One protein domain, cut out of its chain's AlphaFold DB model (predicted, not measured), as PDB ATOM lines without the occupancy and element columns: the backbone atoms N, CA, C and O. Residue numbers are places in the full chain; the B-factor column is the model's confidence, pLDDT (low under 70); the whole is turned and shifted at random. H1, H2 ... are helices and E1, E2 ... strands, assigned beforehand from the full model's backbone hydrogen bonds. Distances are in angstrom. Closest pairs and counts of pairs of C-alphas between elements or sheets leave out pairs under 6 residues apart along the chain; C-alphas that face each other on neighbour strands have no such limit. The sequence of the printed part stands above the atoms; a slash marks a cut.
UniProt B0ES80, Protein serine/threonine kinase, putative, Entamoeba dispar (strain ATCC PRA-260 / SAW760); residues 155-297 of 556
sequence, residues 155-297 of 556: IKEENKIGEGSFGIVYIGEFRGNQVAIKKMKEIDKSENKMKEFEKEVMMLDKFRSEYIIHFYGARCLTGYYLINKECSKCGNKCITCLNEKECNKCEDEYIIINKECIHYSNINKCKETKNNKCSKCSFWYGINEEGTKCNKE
ATOM      1  N   ILE A 155      60.969 -31.365  -3.124       84.88
ATOM      2  CA  ILE A 155      60.273 -32.619  -3.430       84.88
ATOM      3  C   ILE A 155      60.338 -32.875  -4.934       84.88
ATOM      4  O   ILE A 155      59.633 -32.242  -5.722       84.88
ATOM      5  N   LYS A 156      61.132 -33.864  -5.339       88.38
ATOM      6  CA  LYS A 156      61.199 -34.301  -6.736       88.38
ATOM      7  C   LYS A 156      60.346 -35.541  -6.920       88.38
ATOM      8  O   LYS A 156      60.655 -36.593  -6.372       88.38
ATOM      9  N   GLU A 157      59.270 -35.411  -7.683       89.94
ATOM     10  CA  GLU A 157      58.476 -36.557  -8.113       89.94
ATOM     11  C   GLU A 157      59.162 -37.272  -9.280       89.94
ATOM     12  O   GLU A 157      59.589 -36.630 -10.239       89.94
ATOM     13  N   GLU A 158      59.243 -38.597  -9.203       91.12
ATOM     14  CA  GLU A 158      59.763 -39.446 -10.269       91.12
ATOM     15  C   GLU A 158      58.635 -40.326 -10.838       91.12
ATOM     16  O   GLU A 158      57.599 -39.843 -11.297       91.12
ATOM     17  N   ASN A 159      58.825 -41.645 -10.830       90.38
ATOM     18  CA  ASN A 159      57.900 -42.590 -11.425       90.38
ATOM     19  C   ASN A 159      56.741 -42.913 -10.483       90.38
ATOM     20  O   ASN A 159      56.883 -43.050  -9.267       90.38
ATOM     21  N   LYS A 160      55.570 -43.132 -11.071       93.81
ATOM     22  CA  LYS A 160      54.437 -43.721 -10.367       93.81
ATOM     23  C   LYS A 160      54.771 -45.159  -9.963       93.81
ATOM     24  O   LYS A 160      55.097 -45.974 -10.820       93.81
ATOM     25  N   ILE A 161      54.623 -45.473  -8.678       94.25
ATOM     26  CA  ILE A 161      54.875 -46.813  -8.123       94.25
ATOM     27  C   ILE A 161      53.600 -47.542  -7.700       94.25
ATOM     28  O   ILE A 161      53.618 -48.756  -7.518       94.25
ATOM     29  N   GLY A 162      52.477 -46.833  -7.568       90.75
ATOM     30  CA  GLY A 162      51.202 -47.459  -7.234       90.75
ATOM     31  C   GLY A 162      50.007 -46.537  -7.433       90.75
ATOM     32  O   GLY A 162      50.126 -45.315  -7.429       90.75
ATOM     33  N   GLU A 163      48.828 -47.122  -7.606       91.25
ATOM     34  CA  GLU A 163      47.557 -46.403  -7.634       91.25
ATOM     35  C   GLU A 163      46.500 -47.215  -6.902       91.25
ATOM     36  O   GLU A 163      46.342 -48.408  -7.146       91.25
ATOM     37  N   GLY A 164      45.772 -46.548  -6.013       81.12
ATOM     38  CA  GLY A 164      44.640 -47.118  -5.302       81.12
ATOM     39  C   GLY A 164      43.369 -46.295  -5.488       81.12
ATOM     40  O   GLY A 164      43.297 -45.345  -6.279       81.12
ATOM     41  N   SER A 165      42.356 -46.650  -4.701       73.81
ATOM     42  CA  SER A 165      41.091 -45.914  -4.594       73.81
ATOM     43  C   SER A 165      41.261 -44.516  -3.994       73.81
ATOM     44  O   SER A 165      40.481 -43.624  -4.305       73.81
ATOM     45  N   PHE A 166      42.274 -44.318  -3.147       69.75
ATOM     46  CA  PHE A 166      42.488 -43.066  -2.414       69.75
ATOM     47  C   PHE A 166      43.447 -42.101  -3.115       69.75
ATOM     48  O   PHE A 166      43.430 -40.908  -2.838       69.75
ATOM     49  N   GLY A 167      44.282 -42.581  -4.036       80.00
ATOM     50  CA  GLY A 167      45.304 -41.738  -4.641       80.00
ATOM     51  C   GLY A 167      46.315 -42.503  -5.478       80.00
ATOM     52  O   GLY A 167      46.201 -43.712  -5.687       80.00
ATOM     53  N   ILE A 168      47.309 -41.766  -5.953       87.25
ATOM     54  CA  ILE A 168      48.447 -42.260  -6.718       87.25
ATOM     55  C   ILE A 168      49.698 -42.063  -5.864       87.25
ATOM     56  O   ILE A 168      49.883 -41.002  -5.273       87.25
ATOM     57  N   VAL A 169      50.541 -43.086  -5.786       90.31
ATOM     58  CA  VAL A 169      51.819 -43.048  -5.079       90.31
ATOM     59  C   VAL A 169      52.941 -42.986  -6.105       90.31
ATOM     60  O   VAL A 169      53.016 -43.823  -7.009       90.31
ATOM     61  N   TYR A 170      53.818 -42.007  -5.941       91.81
ATOM     62  CA  TYR A 170      55.035 -41.828  -6.720       91.81
ATOM     63  C   TYR A 170      56.246 -42.123  -5.841       91.81
ATOM     64  O   TYR A 170      56.214 -41.857  -4.640       91.81
ATOM     65  N   ILE A 171      57.308 -42.671  -6.427       92.56
ATOM     66  CA  ILE A 171      58.634 -42.573  -5.818       92.56
ATOM     67  C   ILE A 171      59.182 -41.178  -6.107       92.56
ATOM     68  O   ILE A 171      58.848 -40.569  -7.126       92.56
ATOM     69  N   GLY A 172      59.977 -40.651  -5.191       92.19
ATOM     70  CA  GLY A 172      60.603 -39.354  -5.350       92.19
ATOM     71  C   GLY A 172      61.795 -39.168  -4.430       92.19
ATOM     72  O   GLY A 172      62.173 -40.071  -3.685       92.19
ATOM     73  N   GLU A 173      62.352 -37.967  -4.457       90.19
ATOM     74  CA  GLU A 173      63.491 -37.558  -3.642       90.19
ATOM     75  C   GLU A 173      63.094 -36.358  -2.771       90.19
ATOM     76  O   GLU A 173      62.517 -35.389  -3.269       90.19
ATOM     77  N   PHE A 174      63.427 -36.405  -1.480       86.06
ATOM     78  CA  PHE A 174      63.337 -35.270  -0.563       86.06
ATOM     79  C   PHE A 174      64.630 -35.160   0.251       86.06
ATOM     80  O   PHE A 174      64.958 -36.043   1.049       86.06
ATOM     81  N   ARG A 175      65.388 -34.075   0.035       83.50
ATOM     82  CA  ARG A 175      66.694 -33.815   0.681       83.50
ATOM     83  C   ARG A 175      67.675 -35.000   0.589       83.50
ATOM     84  O   ARG A 175      68.332 -35.341   1.570       83.50
ATOM     85  N   GLY A 176      67.745 -35.646  -0.577       82.12
ATOM     86  CA  GLY A 176      68.604 -36.811  -0.820       82.12
ATOM     87  C   GLY A 176      68.056 -38.149  -0.310       82.12
ATOM     88  O   GLY A 176      68.662 -39.182  -0.577       82.12
ATOM     89  N   ASN A 177      66.913 -38.162   0.385       84.81
ATOM     90  CA  ASN A 177      66.239 -39.398   0.785       84.81
ATOM     91  C   ASN A 177      65.227 -39.810  -0.283       84.81
ATOM     92  O   ASN A 177      64.436 -38.978  -0.733       84.81
ATOM     93  N   GLN A 178      65.197 -41.096  -0.640       88.56
ATOM     94  CA  GLN A 178      64.088 -41.636  -1.421       88.56
ATOM     95  C   GLN A 178      62.821 -41.675  -0.566       88.56
ATOM     96  O   GLN A 178      62.823 -42.188   0.553       88.56
ATOM     97  N   VAL A 179      61.734 -41.130  -1.101       90.56
ATOM     98  CA  VAL A 179      60.448 -40.994  -0.416       90.56
ATOM     99  C   VAL A 179      59.301 -41.495  -1.287       90.56
ATOM    100  O   VAL A 179      59.391 -41.533  -2.514       90.56
ATOM    101  N   ALA A 180      58.194 -41.855  -0.638       89.81
ATOM    102  CA  ALA A 180      56.926 -42.118  -1.303       89.81
ATOM    103  C   ALA A 180      56.033 -40.869  -1.224       89.81
ATOM    104  O   ALA A 180      55.726 -40.383  -0.136       89.81
ATOM    105  N   ILE A 181      55.590 -40.363  -2.374       88.69
ATOM    106  CA  ILE A 181      54.727 -39.185  -2.496       88.69
ATOM    107  C   ILE A 181      53.319 -39.664  -2.853       88.69
ATOM    108  O   ILE A 181      53.054 -40.079  -3.981       88.69
ATOM    109  N   LYS A 182      52.394 -39.617  -1.891       86.44
ATOM    110  CA  LYS A 182      50.986 -39.996  -2.090       86.44
ATOM    111  C   LYS A 182      50.159 -38.761  -2.464       86.44
ATOM    112  O   LYS A 182      49.919 -37.896  -1.625       86.44
ATOM    113  N   LYS A 183      49.709 -38.685  -3.719       83.94
ATOM    114  CA  LYS A 183      48.819 -37.634  -4.240       83.94
ATOM    115  C   LYS A 183      47.372 -38.126  -4.292       83.94
ATOM    116  O   LYS A 183      47.086 -39.175  -4.866       83.94
ATOM    117  N   MET A 184      46.446 -37.345  -3.744       76.56
ATOM    118  CA  MET A 184      45.006 -37.624  -3.819       76.56
ATOM    119  C   MET A 184      44.462 -37.292  -5.221       76.56
ATOM    120  O   MET A 184      44.908 -36.329  -5.847       76.56
ATOM    121  N   LYS A 185      43.494 -38.065  -5.725       72.81
ATOM    122  CA  LYS A 185      42.850 -37.804  -7.029       72.81
ATOM    123  C   LYS A 185      41.873 -36.627  -6.929       72.81
ATOM    124  O   LYS A 185      41.056 -36.582  -6.014       72.81
ATOM    125  N   GLU A 186      41.893 -35.711  -7.902       61.25
ATOM    126  CA  GLU A 186      41.055 -34.494  -7.892       61.25
ATOM    127  C   GLU A 186      39.541 -34.754  -7.900       61.25
ATOM    128  O   GLU A 186      38.775 -33.918  -7.422       61.25
ATOM    129  N   ILE A 187      39.118 -35.903  -8.432       53.50
ATOM    130  CA  ILE A 187      37.709 -36.292  -8.616       53.50
ATOM    131  C   ILE A 187      37.065 -36.721  -7.280       53.50
ATOM    132  O   ILE A 187      35.847 -36.701  -7.138       53.50
ATOM    133  N   ASP A 188      37.872 -37.036  -6.265       53.88
ATOM    134  CA  ASP A 188      37.446 -37.701  -5.030       53.88
ATOM    135  C   ASP A 188      37.444 -36.777  -3.797       53.88
ATOM    136  O   ASP A 188      37.782 -37.171  -2.682       53.88
ATOM    137  N   LYS A 189      37.023 -35.521  -3.981       56.12
ATOM    138  CA  LYS A 189      36.966 -34.476  -2.937       56.12
ATOM    139  C   LYS A 189      35.771 -34.611  -1.977       56.12
ATOM    140  O   LYS A 189      35.223 -33.602  -1.537       56.12
ATOM    141  N   SER A 190      35.317 -35.827  -1.672       60.78
ATOM    142  CA  SER A 190      34.291 -35.987  -0.638       60.78
ATOM    143  C   SER A 190      34.899 -35.679   0.731       60.78
ATOM    144  O   SER A 190      36.018 -36.093   1.038       60.78
ATOM    145  N   GLU A 191      34.155 -34.956   1.567       62.53
ATOM    146  CA  GLU A 191      34.591 -34.551   2.912       62.53
ATOM    147  C   GLU A 191      35.057 -35.756   3.757       62.53
ATOM    148  O   GLU A 191      35.988 -35.654   4.549       62.53
ATOM    149  N   ASN A 192      34.466 -36.933   3.523       66.62
ATOM    150  CA  ASN A 192      34.816 -38.175   4.214       66.62
ATOM    151  C   ASN A 192      36.200 -38.727   3.826       66.62
ATOM    152  O   ASN A 192      36.937 -39.152   4.712       66.62
ATOM    153  N   LYS A 193      36.583 -38.703   2.540       66.19
ATOM    154  CA  LYS A 193      37.907 -39.191   2.096       66.19
ATOM    155  C   LYS A 193      39.037 -38.262   2.548       66.19
ATOM    156  O   LYS A 193      40.130 -38.731   2.857       66.19
ATOM    157  N   MET A 194      38.764 -36.957   2.625       66.38
ATOM    158  CA  MET A 194      39.714 -35.979   3.160       66.38
ATOM    159  C   MET A 194      39.967 -36.222   4.657       66.38
ATOM    160  O   MET A 194      41.119 -36.348   5.062       66.38
ATOM    161  N   LYS A 195      38.902 -36.457   5.439       68.50
ATOM    162  CA  LYS A 195      38.998 -36.839   6.861       68.50
ATOM    163  C   LYS A 195      39.778 -38.138   7.096       68.50
ATOM    164  O   LYS A 195      40.460 -38.277   8.108       68.50
ATOM    165  N   GLU A 196      39.679 -39.119   6.198       72.06
ATOM    166  CA  GLU A 196      40.474 -40.355   6.290       72.06
ATOM    167  C   GLU A 196      41.966 -40.108   6.042       72.06
ATOM    168  O   GLU A 196      42.798 -40.599   6.808       72.06
ATOM    169  N   PHE A 197      42.307 -39.302   5.035       70.00
ATOM    170  CA  PHE A 197      43.691 -38.894   4.780       70.00
ATOM    171  C   PHE A 197      44.278 -38.104   5.956       70.00
ATOM    172  O   PHE A 197      45.424 -38.302   6.344       70.00
ATOM    173  N   GLU A 198      43.482 -37.236   6.570       67.44
ATOM    174  CA  GLU A 198      43.900 -36.444   7.728       67.44
ATOM    175  C   GLU A 198      44.174 -37.321   8.943       67.44
ATOM    176  O   GLU A 198      45.191 -37.146   9.612       67.44
ATOM    177  N   LYS A 199      43.332 -38.331   9.191       73.56
ATOM    178  CA  LYS A 199      43.606 -39.346  10.216       73.56
ATOM    179  C   LYS A 199      44.908 -40.094   9.937       73.56
ATOM    180  O   LYS A 199      45.671 -40.310  10.873       73.56
ATOM    181  N   GLU A 200      45.175 -40.457   8.682       75.44
ATOM    182  CA  GLU A 200      46.427 -41.107   8.268       75.44
ATOM    183  C   GLU A 200      47.638 -40.199   8.547       75.44
ATOM    184  O   GLU A 200      48.579 -40.619   9.217       75.44
ATOM    185  N   VAL A 201      47.582 -38.926   8.142       75.81
ATOM    186  CA  VAL A 201      48.636 -37.929   8.400       75.81
ATOM    187  C   VAL A 201      48.840 -37.691   9.899       75.81
ATOM    188  O   VAL A 201      49.970 -37.716  10.381       75.81
ATOM    189  N   MET A 202      47.764 -37.498  10.666       73.62
ATOM    190  CA  MET A 202      47.826 -37.297  12.117       73.62
ATOM    191  C   MET A 202      48.377 -38.512  12.860       73.62
ATOM    192  O   MET A 202      49.007 -38.350  13.908       73.62
ATOM    193  N   MET A 203      48.092 -39.714  12.360       77.69
ATOM    194  CA  MET A 203      48.632 -40.953  12.894       77.69
ATOM    195  C   MET A 203      50.138 -41.001  12.637       77.69
ATOM    196  O   MET A 203      50.909 -41.087  13.589       77.69
ATOM    197  N   LEU A 204      50.555 -40.880  11.376       76.38
ATOM    198  CA  LEU A 204      51.956 -41.007  10.979       76.38
ATOM    199  C   LEU A 204      52.858 -39.925  11.596       76.38
ATOM    200  O   LEU A 204      53.963 -40.235  12.026       76.38
ATOM    201  N   ASP A 205      52.367 -38.692  11.740       75.38
ATOM    202  CA  ASP A 205      53.083 -37.587  12.401       75.38
ATOM    203  C   ASP A 205      53.423 -37.880  13.880       75.38
ATOM    204  O   ASP A 205      54.377 -37.335  14.435       75.38
ATOM    205  N   LYS A 206      52.666 -38.769  14.541       77.25
ATOM    206  CA  LYS A 206      52.899 -39.158  15.943       77.25
ATOM    207  C   LYS A 206      53.839 -40.352  16.105       77.25
ATOM    208  O   LYS A 206      54.330 -40.571  17.214       77.25
ATOM    209  N   PHE A 207      54.091 -41.128  15.052       73.50
ATOM    210  CA  PHE A 207      54.921 -42.328  15.135       73.50
ATOM    211  C   PHE A 207      56.349 -42.045  14.668       73.50
ATOM    212  O   PHE A 207      56.606 -41.770  13.501       73.50
ATOM    213  N   ARG A 208      57.305 -42.175  15.593       69.88
ATOM    214  CA  ARG A 208      58.738 -42.229  15.284       69.88
ATOM    215  C   ARG A 208      59.265 -43.592  15.706       69.88
ATOM    216  O   ARG A 208      59.470 -43.838  16.889       69.88
ATOM    217  N   SER A 209      59.404 -44.492  14.740       76.56
ATOM    218  CA  SER A 209      59.884 -45.861  14.934       76.56
ATOM    219  C   SER A 209      60.656 -46.294  13.695       76.56
ATOM    220  O   SER A 209      60.253 -45.951  12.589       76.56
ATOM    221  N   GLU A 210      61.719 -47.077  13.867       75.69
ATOM    222  CA  GLU A 210      62.473 -47.673  12.750       75.69
ATOM    223  C   GLU A 210      61.644 -48.702  11.959       75.69
ATOM    224  O   GLU A 210      61.977 -49.031  10.825       75.69
ATOM    225  N   TYR A 211      60.536 -49.183  12.534       80.69
ATOM    226  CA  TYR A 211      59.657 -50.198  11.941       80.69
ATOM    227  C   TYR A 211      58.386 -49.619  11.298       80.69
ATOM    228  O   TYR A 211      57.549 -50.375  10.805       80.69
ATOM    229  N   ILE A 212      58.199 -48.295  11.334       76.88
ATOM    230  CA  ILE A 212      57.039 -47.599  10.757       76.88
ATOM    231  C   ILE A 212      57.555 -46.582   9.742       76.88
ATOM    232  O   ILE A 212      58.575 -45.936   9.970       76.88
ATOM    233  N   ILE A 213      56.845 -46.431   8.620       78.19
ATOM    234  CA  ILE A 213      57.202 -45.463   7.578       78.19
ATOM    235  C   ILE A 213      57.325 -44.068   8.199       78.19
ATOM    236  O   ILE A 213      56.378 -43.563   8.805       78.19
ATOM    237  N   HIS A 214      58.492 -43.450   8.026       79.12
ATOM    238  CA  HIS A 214      58.746 -42.107   8.520       79.12
ATOM    239  C   HIS A 214      57.967 -41.079   7.698       79.12
ATOM    240  O   HIS A 214      58.116 -40.991   6.478       79.12
ATOM    241  N   PHE A 215      57.141 -40.284   8.373       81.94
ATOM    242  CA  PHE A 215      56.381 -39.218   7.740       81.94
ATOM    243  C   PHE A 215      57.138 -37.897   7.807       81.94
ATOM    244  O   PHE A 215      57.321 -37.323   8.878       81.94
ATOM    245  N   TYR A 216      57.560 -37.416   6.638       79.31
ATOM    246  CA  TYR A 216      58.301 -36.162   6.510       79.31
ATOM    247  C   TYR A 216      57.388 -34.930   6.564       79.31
ATOM    248  O   TYR A 216      57.773 -33.901   7.113       79.31
ATOM    249  N   GLY A 217      56.177 -35.014   6.009       78.94
ATOM    250  CA  GLY A 217      55.248 -33.890   5.985       78.94
ATOM    251  C   GLY A 217      54.141 -34.026   4.946       78.94
ATOM    252  O   GLY A 217      54.084 -34.989   4.181       78.94
ATOM    253  N   ALA A 218      53.249 -33.040   4.923       76.25
ATOM    254  CA  ALA A 218      52.150 -32.946   3.973       76.25
ATOM    255  C   ALA A 218      51.958 -31.504   3.494       76.25
ATOM    256  O   ALA A 218      52.223 -30.529   4.198       76.25
ATOM    257  N   ARG A 219      51.444 -31.381   2.273       76.19
ATOM    258  CA  ARG A 219      51.091 -30.112   1.641       76.19
ATOM    259  C   ARG A 219      49.680 -30.213   1.078       76.19
ATOM    260  O   ARG A 219      49.351 -31.191   0.410       76.19
ATOM    261  N   CYS A 220      48.880 -29.173   1.290       74.81
ATOM    262  CA  CYS A 220      47.604 -29.040   0.600       74.81
ATOM    263  C   CYS A 220      47.822 -28.655  -0.866       74.81
ATOM    264  O   CYS A 220      48.704 -27.855  -1.196       74.81
ATOM    265  N   LEU A 221      47.007 -29.229  -1.748       73.94
ATOM    266  CA  LEU A 221      46.972 -28.845  -3.156       73.94
ATOM    267  C   LEU A 221      46.611 -27.360  -3.301       73.94
ATOM    268  O   LEU A 221      45.998 -26.758  -2.420       73.94
ATOM    269  N   THR A 222      46.977 -26.776  -4.437       76.69
ATOM    270  CA  THR A 222      46.608 -25.402  -4.786       76.69
ATOM    271  C   THR A 222      45.088 -25.207  -4.677       76.69
ATOM    272  O   THR A 222      44.312 -26.081  -5.063       76.69
ATOM    273  N   GLY A 223      44.656 -24.077  -4.113       77.50
ATOM    274  CA  GLY A 223      43.255 -23.795  -3.786       77.50
ATOM    275  C   GLY A 223      42.791 -24.348  -2.433       77.50
ATOM    276  O   GLY A 223      41.603 -24.257  -2.128       77.50
ATOM    277  N   TYR A 224      43.695 -24.908  -1.624       79.62
ATOM    278  CA  TYR A 224      43.431 -25.367  -0.259       79.62
ATOM    279  C   TYR A 224      44.473 -24.803   0.715       79.62
ATOM    280  O   TYR A 224      45.621 -24.556   0.345       79.62
ATOM    281  N   TYR A 225      44.085 -24.633   1.977       74.94
ATOM    282  CA  TYR A 225      44.959 -24.236   3.077       74.94
ATOM    283  C   TYR A 225      44.921 -25.267   4.201       74.94
ATOM    284  O   TYR A 225      43.937 -25.982   4.378       74.94
ATOM    285  N   LEU A 226      46.012 -25.338   4.963       71.81
ATOM    286  CA  LEU A 226      46.140 -26.253   6.092       71.81
ATOM    287  C   LEU A 226      45.627 -25.581   7.372       71.81
ATOM    288  O   LEU A 226      46.207 -24.583   7.800       71.81
ATOM    289  N   ILE A 227      44.608 -26.155   8.005       71.69
ATOM    290  CA  ILE A 227      44.075 -25.748   9.311       71.69
ATOM    291  C   ILE A 227      43.928 -26.981  10.193       71.69
ATOM    292  O   ILE A 227      43.353 -27.966   9.771       71.69
ATOM    293  N   ASN A 228      44.483 -26.969  11.408       66.81
ATOM    294  CA  ASN A 228      44.426 -28.121  12.324       66.81
ATOM    295  C   ASN A 228      44.894 -29.460  11.712       66.81
ATOM    296  O   ASN A 228      44.422 -30.516  12.113       66.81
ATOM    297  N   LYS A 229      45.866 -29.413  10.785       64.06
ATOM    298  CA  LYS A 229      46.357 -30.560   9.988       64.06
ATOM    299  C   LYS A 229      45.369 -31.080   8.928       64.06
ATOM    300  O   LYS A 229      45.653 -32.091   8.296       64.06
ATOM    301  N   GLU A 230      44.285 -30.350   8.687       64.69
ATOM    302  CA  GLU A 230      43.246 -30.624   7.691       64.69
ATOM    303  C   GLU A 230      43.346 -29.661   6.498       64.69
ATOM    304  O   GLU A 230      43.663 -28.478   6.663       64.69
ATOM    305  N   CYS A 231      43.101 -30.155   5.279       75.50
ATOM    306  CA  CYS A 231      43.133 -29.321   4.073       75.50
ATOM    307  C   CYS A 231      41.740 -28.774   3.772       75.50
ATOM    308  O   CYS A 231      40.898 -29.441   3.174       75.50
ATOM    309  N   SER A 232      41.519 -27.514   4.129       80.62
ATOM    310  CA  SER A 232      40.275 -26.802   3.846       80.62
ATOM    311  C   SER A 232      40.369 -26.026   2.538       80.62
ATOM    312  O   SER A 232      41.428 -25.526   2.164       80.62
ATOM    313  N   LYS A 233      39.258 -25.937   1.805       82.31
ATOM    314  CA  LYS A 233      39.208 -25.225   0.523       82.31
ATOM    315  C   LYS A 233      39.342 -23.715   0.751       82.31
ATOM    316  O   LYS A 233      38.711 -23.172   1.651       82.31
ATOM    317  N   CYS A 234      40.131 -23.039  -0.079       86.31
ATOM    318  CA  CYS A 234      40.202 -21.582  -0.092       86.31
ATOM    319  C   CYS A 234      38.867 -20.948  -0.507       86.31
ATOM    320  O   CYS A 234      38.026 -21.583  -1.155       86.31
ATOM    321  N   GLY A 235      38.713 -19.663  -0.173       84.50
ATOM    322  CA  GLY A 235      37.608 -18.834  -0.642       84.50
ATOM    323  C   GLY A 235      37.473 -18.824  -2.171       84.50
ATOM    324  O   GLY A 235      38.361 -19.252  -2.915       84.50
ATOM    325  N   ASN A 236      36.329 -18.345  -2.656       86.88
ATOM    326  CA  ASN A 236      35.993 -18.415  -4.075       86.88
ATOM    327  C   ASN A 236      37.078 -17.756  -4.949       86.88
ATOM    328  O   ASN A 236      37.479 -16.624  -4.683       86.88
ATOM    329  N   LYS A 237      37.532 -18.460  -5.996       89.94
ATOM    330  CA  LYS A 237      38.517 -17.962  -6.980       89.94
ATOM    331  C   LYS A 237      39.887 -17.586  -6.404       89.94
ATOM    332  O   LYS A 237      40.660 -16.866  -7.035       89.94
ATOM    333  N   CYS A 238      40.197 -18.114  -5.223       89.12
ATOM    334  CA  CYS A 238      41.485 -17.971  -4.570       89.12
ATOM    335  C   CYS A 238      42.388 -19.186  -4.847       89.12
ATOM    336  O   CYS A 238      42.020 -20.326  -4.562       89.12
ATOM    337  N   ILE A 239      43.589 -18.933  -5.371       85.88
ATOM    338  CA  ILE A 239      44.623 -19.933  -5.672       85.88
ATOM    339  C   ILE A 239      45.399 -20.314  -4.405       85.88
ATOM    340  O   ILE A 239      45.673 -21.490  -4.177       85.88
ATOM    341  N   THR A 240      45.768 -19.337  -3.570       81.62
ATOM    342  CA  THR A 240      46.463 -19.600  -2.296       81.62
ATOM    343  C   THR A 240      45.904 -18.722  -1.185       81.62
ATOM    344  O   THR A 240      45.719 -17.521  -1.376       81.62
ATOM    345  N   CYS A 241      45.659 -19.304  -0.012       82.12
ATOM    346  CA  CYS A 241      45.089 -18.608   1.139       82.12
ATOM    347  C   CYS A 241      45.723 -19.078   2.458       82.12
ATOM    348  O   CYS A 241      46.301 -20.165   2.524       82.12
ATOM    349  N   LEU A 242      45.652 -18.243   3.500       74.62
ATOM    350  CA  LEU A 242      46.051 -18.612   4.870       74.62
ATOM    351  C   LEU A 242      44.899 -19.261   5.636       74.62
ATOM    352  O   LEU A 242      45.103 -20.208   6.390       74.62
ATOM    353  N   ASN A 243      43.701 -18.723   5.438       79.25
ATOM    354  CA  ASN A 243      42.446 -19.217   5.972       79.25
ATOM    355  C   ASN A 243      41.324 -18.955   4.953       79.25
ATOM    356  O   ASN A 243      41.572 -18.369   3.899       79.25
ATOM    357  N   GLU A 244      40.092 -19.361   5.265       79.81
ATOM    358  CA  GLU A 244      38.930 -19.201   4.379       79.81
ATOM    359  C   GLU A 244      38.725 -17.755   3.881       79.81
ATOM    360  O   GLU A 244      38.301 -17.551   2.744       79.81
ATOM    361  N   LYS A 245      39.060 -16.756   4.709       81.19
ATOM    362  CA  LYS A 245      38.839 -15.324   4.441       81.19
ATOM    363  C   LYS A 245      40.077 -14.601   3.920       81.19
ATOM    364  O   LYS A 245      39.962 -13.511   3.370       81.19
ATOM    365  N   GLU A 246      41.259 -15.174   4.120       84.56
ATOM    366  CA  GLU A 246      42.524 -14.525   3.809       84.56
ATOM    367  C   GLU A 246      43.174 -15.092   2.556       84.56
ATOM    368  O   GLU A 246      44.064 -15.947   2.619       84.56
ATOM    369  N   CYS A 247      42.748 -14.583   1.403       86.56
ATOM    370  CA  CYS A 247      43.371 -14.896   0.133       86.56
ATOM    371  C   CYS A 247      44.672 -14.112  -0.078       86.56
ATOM    372  O   CYS A 247      44.740 -12.893   0.115       86.56
ATOM    373  N   ASN A 248      45.697 -14.833  -0.531       81.75
ATOM    374  CA  ASN A 248      46.993 -14.282  -0.911       81.75
ATOM    375  C   ASN A 248      47.140 -14.127  -2.423       81.75
ATOM    376  O   ASN A 248      47.823 -13.205  -2.847       81.75
ATOM    377  N   LYS A 249      46.509 -15.007  -3.211       85.38
ATOM    378  CA  LYS A 249      46.584 -15.015  -4.678       85.38
ATOM    379  C   LYS A 249      45.260 -15.447  -5.284       85.38
ATOM    380  O   LYS A 249      44.741 -16.492  -4.892       85.38
ATOM    381  N   CYS A 250      44.755 -14.706  -6.261       89.62
ATOM    382  CA  CYS A 250      43.519 -15.041  -6.970       89.62
ATOM    383  C   CYS A 250      43.795 -15.574  -8.377       89.62
ATOM    384  O   CYS A 250      44.887 -15.380  -8.912       89.62
ATOM    385  N   GLU A 251      42.787 -16.205  -8.979       89.81
ATOM    386  CA  GLU A 251      42.767 -16.489 -10.419       89.81
ATOM    387  C   GLU A 251      43.005 -15.209 -11.243       89.81
ATOM    388  O   GLU A 251      42.810 -14.084 -10.761       89.81
ATOM    389  N   ASP A 252      43.444 -15.377 -12.492       88.19
ATOM    390  CA  ASP A 252      43.567 -14.262 -13.433       88.19
ATOM    391  C   ASP A 252      42.233 -13.510 -13.541       88.19
ATOM    392  O   ASP A 252      41.169 -14.081 -13.321       88.19
ATOM    393  N   GLU A 253      42.282 -12.207 -13.832       90.44
ATOM    394  CA  GLU A 253      41.103 -11.314 -13.846       90.44
ATOM    395  C   GLU A 253      40.491 -10.987 -12.462       90.44
ATOM    396  O   GLU A 253      39.638 -10.102 -12.355       90.44
ATOM    397  N   TYR A 254      40.972 -11.583 -11.368       91.31
ATOM    398  CA  TYR A 254      40.547 -11.227 -10.007       91.31
ATOM    399  C   TYR A 254      41.553 -10.313  -9.302       91.31
ATOM    400  O   TYR A 254      42.770 -10.463  -9.430       91.31
ATOM    401  N   ILE A 255      41.027  -9.368  -8.523       91.50
ATOM    402  CA  ILE A 255      41.766  -8.404  -7.705       91.50
ATOM    403  C   ILE A 255      41.577  -8.748  -6.227       91.50
ATOM    404  O   ILE A 255      40.458  -9.033  -5.802       91.50
ATOM    405  N   ILE A 256      42.649  -8.667  -5.438       89.88
ATOM    406  CA  ILE A 256      42.579  -8.849  -3.983       89.88
ATOM    407  C   ILE A 256      42.163  -7.534  -3.325       89.88
ATOM    408  O   ILE A 256      42.905  -6.550  -3.349       89.88
ATOM    409  N   ILE A 257      40.993  -7.524  -2.689       87.31
ATOM    410  CA  ILE A 257      40.512  -6.402  -1.875       87.31
ATOM    411  C   ILE A 257      40.095  -6.953  -0.522       87.31
ATOM    412  O   ILE A 257      39.300  -7.880  -0.456       87.31
ATOM    413  N   ASN A 258      40.642  -6.396   0.563       86.00
ATOM    414  CA  ASN A 258      40.389  -6.874   1.929       86.00
ATOM    415  C   ASN A 258      40.605  -8.389   2.093       86.00
ATOM    416  O   ASN A 258      39.898  -9.029   2.859       86.00
ATOM    417  N   LYS A 259      41.594  -8.939   1.373       85.94
ATOM    418  CA  LYS A 259      41.922 -10.374   1.325       85.94
ATOM    419  C   LYS A 259      40.891 -11.273   0.626       85.94
ATOM    420  O   LYS A 259      41.044 -12.487   0.651       85.94
ATOM    421  N   GLU A 260      39.921 -10.708  -0.081       89.50
ATOM    422  CA  GLU A 260      38.974 -11.455  -0.912       89.50
ATOM    423  C   GLU A 260      39.236 -11.234  -2.406       89.50
ATOM    424  O   GLU A 260      39.695 -10.166  -2.822       89.50
ATOM    425  N   CYS A 261      38.924 -12.245  -3.220       92.12
ATOM    426  CA  CYS A 261      39.051 -12.190  -4.674       92.12
ATOM    427  C   CYS A 261      37.801 -11.596  -5.311       92.12
ATOM    428  O   CYS A 261      36.744 -12.227  -5.356       92.12
ATOM    429  N   ILE A 262      37.935 -10.397  -5.869       91.88
ATOM    430  CA  ILE A 262      36.850  -9.694  -6.550       91.88
ATOM    431  C   ILE A 262      37.180  -9.594  -8.035       91.88
ATOM    432  O   ILE A 262      38.244  -9.108  -8.412       91.88
ATOM    433  N   HIS A 263      36.258 -10.032  -8.889       93.62
ATOM    434  CA  HIS A 263      36.422  -9.931 -10.338       93.62
ATOM    435  C   HIS A 263      36.603  -8.465 -10.769       93.62
ATOM    436  O   HIS A 263      35.860  -7.594 -10.306       93.62
ATOM    437  N   TYR A 264      37.545  -8.176 -11.672       91.19
ATOM    438  CA  TYR A 264      37.892  -6.798 -12.049       91.19
ATOM    439  C   TYR A 264      36.704  -5.980 -12.567       91.19
ATOM    440  O   TYR A 264      36.635  -4.784 -12.300       91.19
ATOM    441  N   SER A 265      35.742  -6.617 -13.245       88.75
ATOM    442  CA  SER A 265      34.518  -5.959 -13.732       88.75
ATOM    443  C   SER A 265      33.674  -5.336 -12.617       88.75
ATOM    444  O   SER A 265      32.962  -4.365 -12.862       88.75
ATOM    445  N   ASN A 266      33.762  -5.862 -11.392       90.81
ATOM    446  CA  ASN A 266      33.071  -5.301 -10.229       90.81
ATOM    447  C   ASN A 266      33.808  -4.080  -9.658       90.81
ATOM    448  O   ASN A 266      33.249  -3.329  -8.857       90.81
ATOM    449  N   ILE A 267      35.058  -3.849 -10.072       89.00
ATOM    450  CA  ILE A 267      35.820  -2.662  -9.704       89.00
ATOM    451  C   ILE A 267      35.495  -1.556 -10.698       89.00
ATOM    452  O   ILE A 267      35.855  -1.608 -11.875       89.00
ATOM    453  N   ASN A 268      34.819  -0.519 -10.204       89.81
ATOM    454  CA  ASN A 268      34.376   0.595 -11.031       89.81
ATOM    455  C   ASN A 268      35.537   1.157 -11.867       89.81
ATOM    456  O   ASN A 268      36.537   1.629 -11.327       89.81
ATOM    457  N   LYS A 269      35.364   1.129 -13.191       91.19
ATOM    458  CA  LYS A 269      36.313   1.627 -14.195       91.19
ATOM    459  C   LYS A 269      37.641   0.871 -14.304       91.19
ATOM    460  O   LYS A 269      38.453   1.318 -15.112       91.19
ATOM    461  N   CYS A 270      37.867  -0.244 -13.610       92.50
ATOM    462  CA  CYS A 270      39.016  -1.102 -13.908       92.50
ATOM    463  C   CYS A 270      38.797  -1.836 -15.241       92.50
ATOM    464  O   CYS A 270      37.673  -2.219 -15.559       92.50
ATOM    465  N   LYS A 271      39.853  -1.987 -16.046       92.00
ATOM    466  CA  LYS A 271      39.795  -2.631 -17.368       92.00
ATOM    467  C   LYS A 271      40.683  -3.856 -17.497       92.00
ATOM    468  O   LYS A 271      40.326  -4.770 -18.223       92.00
ATOM    469  N   GLU A 272      41.840  -3.837 -16.853       88.62
ATOM    470  CA  GLU A 272      42.822  -4.914 -16.932       88.62
ATOM    471  C   GLU A 272      43.390  -5.158 -15.534       88.62
ATOM    472  O   GLU A 272      43.458  -4.237 -14.706       88.62
ATOM    473  N   THR A 273      43.808  -6.396 -15.278       89.75
ATOM    474  CA  THR A 273      44.487  -6.784 -14.042       89.75
ATOM    475  C   THR A 273      45.914  -7.225 -14.315       89.75
ATOM    476  O   THR A 273      46.272  -7.638 -15.417       89.75
ATOM    477  N   LYS A 274      46.765  -7.094 -13.301       84.81
ATOM    478  CA  LYS A 274      48.099  -7.691 -13.264       84.81
ATOM    479  C   LYS A 274      48.451  -7.968 -11.811       84.81
ATOM    480  O   LYS A 274      48.263  -7.088 -10.973       84.81
ATOM    481  N   ASN A 275      48.959  -9.164 -11.516       82.44
ATOM    482  CA  ASN A 275      49.356  -9.583 -10.163       82.44
ATOM    483  C   ASN A 275      48.246  -9.340  -9.121       82.44
ATOM    484  O   ASN A 275      48.469  -8.687  -8.103       82.44
ATOM    485  N   ASN A 276      47.024  -9.769  -9.447       89.50
ATOM    486  CA  ASN A 276      45.813  -9.569  -8.645       89.50
ATOM    487  C   ASN A 276      45.551  -8.120  -8.182       89.50
ATOM    488  O   ASN A 276      44.948  -7.882  -7.132       89.50
ATOM    489  N   LYS A 277      45.978  -7.139  -8.987       90.12
ATOM    490  CA  LYS A 277      45.697  -5.705  -8.837       90.12
ATOM    491  C   LYS A 277      45.159  -5.126 -10.137       90.12
ATOM    492  O   LYS A 277      45.398  -5.679 -11.210       90.12
ATOM    493  N   CYS A 278      44.459  -3.998 -10.057       91.19
ATOM    494  CA  CYS A 278      44.061  -3.262 -11.249       91.19
ATOM    495  C   CYS A 278      45.306  -2.662 -11.910       91.19
ATOM    496  O   CYS A 278      46.018  -1.869 -11.294       91.19
ATOM    497  N   SER A 279      45.569  -3.042 -13.159       89.88
ATOM    498  CA  SER A 279      46.721  -2.568 -13.934       89.88
ATOM    499  C   SER A 279      46.363  -1.425 -14.875       89.88
ATOM    500  O   SER A 279      47.244  -0.668 -15.286       89.88
ATOM    501  N   LYS A 280      45.076  -1.272 -15.208       88.56
ATOM    502  CA  LYS A 280      44.603  -0.232 -16.118       88.56
ATOM    503  C   LYS A 280      43.186   0.195 -15.789       88.56
ATOM    504  O   LYS A 280      42.287  -0.632 -15.636       88.56
ATOM    505  N   CYS A 281      42.984   1.503 -15.759       90.81
ATOM    506  CA  CYS A 281      41.684   2.117 -15.552       90.81
ATOM    507  C   CYS A 281      41.100   2.649 -16.867       90.81
ATOM    508  O   CYS A 281      41.782   2.818 -17.879       90.81
ATOM    509  N   SER A 282      39.799   2.914 -16.855       90.25
ATOM    510  CA  SER A 282      39.102   3.579 -17.951       90.25
ATOM    511  C   SER A 282      39.572   5.026 -18.094       90.25
ATOM    512  O   SER A 282      40.097   5.627 -17.160       90.25
ATOM    513  N   PHE A 283      39.337   5.603 -19.271       83.69
ATOM    514  CA  PHE A 283      39.669   6.991 -19.584       83.69
ATOM    515  C   PHE A 283      39.148   7.949 -18.488       83.69
ATOM    516  O   PHE A 283      37.987   7.826 -18.098       83.69
ATOM    517  N   TRP A 284      39.991   8.888 -18.019       80.62
ATOM    518  CA  TRP A 284      39.786   9.812 -16.869       80.62
ATOM    519  C   TRP A 284      39.962   9.218 -15.468       80.62
ATOM    520  O   TRP A 284      39.567   9.843 -14.480       80.62
ATOM    521  N   TYR A 285      40.540   8.026 -15.353       86.75
ATOM    522  CA  TYR A 285      40.795   7.407 -14.061       86.75
ATOM    523  C   TYR A 285      42.235   6.903 -13.965       86.75
ATOM    524  O   TYR A 285      42.753   6.315 -14.912       86.75
ATOM    525  N   GLY A 286      42.844   7.125 -12.804       83.69
ATOM    526  CA  GLY A 286      44.164   6.645 -12.412       83.69
ATOM    527  C   GLY A 286      44.066   5.620 -11.286       83.69
ATOM    528  O   GLY A 286      43.095   5.591 -10.525       83.69
ATOM    529  N   ILE A 287      45.072   4.760 -11.187       87.56
ATOM    530  CA  ILE A 287      45.145   3.700 -10.177       87.56
ATOM    531  C   ILE A 287      45.548   4.324  -8.830       87.56
ATOM    532  O   ILE A 287      46.406   5.206  -8.784       87.56
ATOM    533  N   ASN A 288      44.931   3.894  -7.729       83.56
ATOM    534  CA  ASN A 288      45.346   4.301  -6.381       83.56
ATOM    535  C   ASN A 288      46.689   3.662  -5.968       83.56
ATOM    536  O   ASN A 288      47.126   2.683  -6.564       83.56
ATOM    537  N   GLU A 289      47.334   4.166  -4.909       76.38
ATOM    538  CA  GLU A 289      48.653   3.667  -4.466       76.38
ATOM    539  C   GLU A 289      48.679   2.159  -4.159       76.38
ATOM    540  O   GLU A 289      49.705   1.501  -4.317       76.38
ATOM    541  N   GLU A 290      47.541   1.591  -3.758       75.38
ATOM    542  CA  GLU A 290      47.413   0.169  -3.433       75.38
ATOM    543  C   GLU A 290      47.164  -0.728  -4.657       75.38
ATOM    544  O   GLU A 290      47.454  -1.927  -4.597       75.38
ATOM    545  N   GLY A 291      46.655  -0.175  -5.765       83.44
ATOM    546  CA  GLY A 291      46.251  -0.933  -6.956       83.44
ATOM    547  C   GLY A 291      44.857  -1.565  -6.886       83.44
ATOM    548  O   GLY A 291      44.545  -2.462  -7.665       83.44
ATOM    549  N   THR A 292      44.018  -1.137  -5.945       85.25
ATOM    550  CA  THR A 292      42.707  -1.737  -5.641       85.25
ATOM    551  C   THR A 292      41.528  -0.971  -6.242       85.25
ATOM    552  O   THR A 292      40.434  -1.523  -6.361       85.25
ATOM    553  N   LYS A 293      41.707   0.304  -6.615       89.44
ATOM    554  CA  LYS A 293      40.630   1.188  -7.095       89.44
ATOM    555  C   LYS A 293      41.121   2.162  -8.165       89.44
ATOM    556  O   LYS A 293      42.278   2.577  -8.172       89.44
ATOM    557  N   CYS A 294      40.191   2.582  -9.018       89.81
ATOM    558  CA  CYS A 294      40.393   3.613 -10.029       89.81
ATOM    559  C   CYS A 294      39.764   4.935  -9.567       89.81
ATOM    560  O   CYS A 294      38.539   5.057  -9.493       89.81
ATOM    561  N   ASN A 295      40.591   5.937  -9.273       87.31
ATOM    562  CA  ASN A 295      40.157   7.271  -8.859       87.31
ATOM    563  C   ASN A 295      40.163   8.229 -10.049       87.31
ATOM    564  O   ASN A 295      40.969   8.076 -10.959       87.31
ATOM    565  N   LYS A 296      39.277   9.231 -10.052       84.94
ATOM    566  CA  LYS A 296      39.240  10.223 -11.136       84.94
ATOM    567  C   LYS A 296      40.576  10.959 -11.230       84.94
ATOM    568  O   LYS A 296      41.032  11.541 -10.248       84.94
ATOM    569  N   GLU A 297      41.146  10.985 -12.425       79.31
ATOM    570  CA  GLU A 297      42.382  11.685 -12.746       79.31
ATOM    571  C   GLU A 297      42.119  12.672 -13.888       79.31
ATOM    572  O   GLU A 297      41.557  12.322 -14.928       79.31
TER     573      GLU A 297
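This is residues 155 to 297 of the 556 residues of the protein "Protein serine/threonine kinase, putative" of Entamoeba dispar (strain ATCC PRA-260 / SAW760) (UniProt B0ES80). A long, loose row of small parts: a loose head at one end, made of the strongly twisted three-stranded sheet E1 to E3 and the helix H1, and an arm of five two-stranded hairpins that follow one another, E4 with E5, E6 with E7, E8 with E9, E10 with E11 and E12 with E13. The first hairpin meets the head at H1, and residues 205 to 223 loop away from the arm before the chain returns to it. The printed part has 143 residues with one named helix and thirteen named strands, in the order E1, E2, E3, H1, then E4 to E13; the class is mostly strand, and each sheet is antiparallel, the largest in the order E1, E2, E3. The whole is loose, with a radius of gyration of the C-alphas of 20.6 A, and its outline is a rod spanning 69 by 30 by 27 A.

E1, residues 155 to 163, E2, residues 167 to 174, and E3, residues 177 to 184, form a meander, each strand the antiparallel neighbour of the one before. E1 bends by 76 degrees at residue 159, and E2 bends by 64 degrees at residue 171. E1 and E3 are the edge strands; between E1 and E2, N 156 and O 173 are within hydrogen-bond range at 2.9 A, and between E2 and E3, N 170 and O 181 are within hydrogen-bond range at 2.9 A. H1, residues 191 to 204, is only just not on this sheet, with 4 pairs of C-alphas within 10 A. In H1 every O i to N i+4 pair is within hydrogen-bond range. The hairpin of E4, residues 224 to 227, and E5, residues 230 to 233, has N 225 and O 232 at 2.8 A; the closest C-alphas of H1 and E5 are those of Glu 198 and Glu 230, at 5.9 A. In the hairpin of E6, residues 238 to 243, and E7, residues 246 to 250, N 239 and O 249 are 2.7 A apart. E5 and E6 are near each other, and the closest C-alphas of E4 and E6, those of Tyr 225 and Cys 241, are 6.0 A apart. E8, residues 254 to 257, and E9, residues 260 to 263, form a hairpin with N 255 and O 262 at 2.8 A; Cys 247 of E7 and Glu 260 of E9 have the closest C-alphas of these two strands, at 5.7 A. The hairpin of E10, residues 270 to 274, and E11, residues 277 to 281, has N 271 and O 280 at 2.8 A, and the closest C-alphas of E8 and E11 are those of Ile 255 and Lys 277, at 4.9 A. In the last hairpin, E12, residues 285 to 287, and E13, residues 294 to 296, have N 286 and O 295 at 2.8 A; the closest C-alphas of E11 and E13 are those of Cys 281 and Cys 294, at 5.9 A. E1 and E13 are apart.

E1 begins at C-alpha 155 (60.273, -32.619, -3.430) and is 19.2 A long; E2 measures 19.6 A, E3 21.8 A. H1 is 20.2 A long and begins at C-alpha 191 (34.591, -34.551, 2.912). E6, E7, E10 and E11 measure 10.7, 10.8, 11.2 and 11.1 A. E13 ends at C-alpha 296 (39.240, 10.223, -11.136).

The two C-alphas farthest apart, those of Tyr 211 and Trp 284, are 69.5 A apart. The printed part has no cut, and H1 to E4 is the long link, with 19 residues. The mean pLDDT of the printed part is 81.8; 16 residues are under 70, among them residues 186 to 195 and 228 to 230.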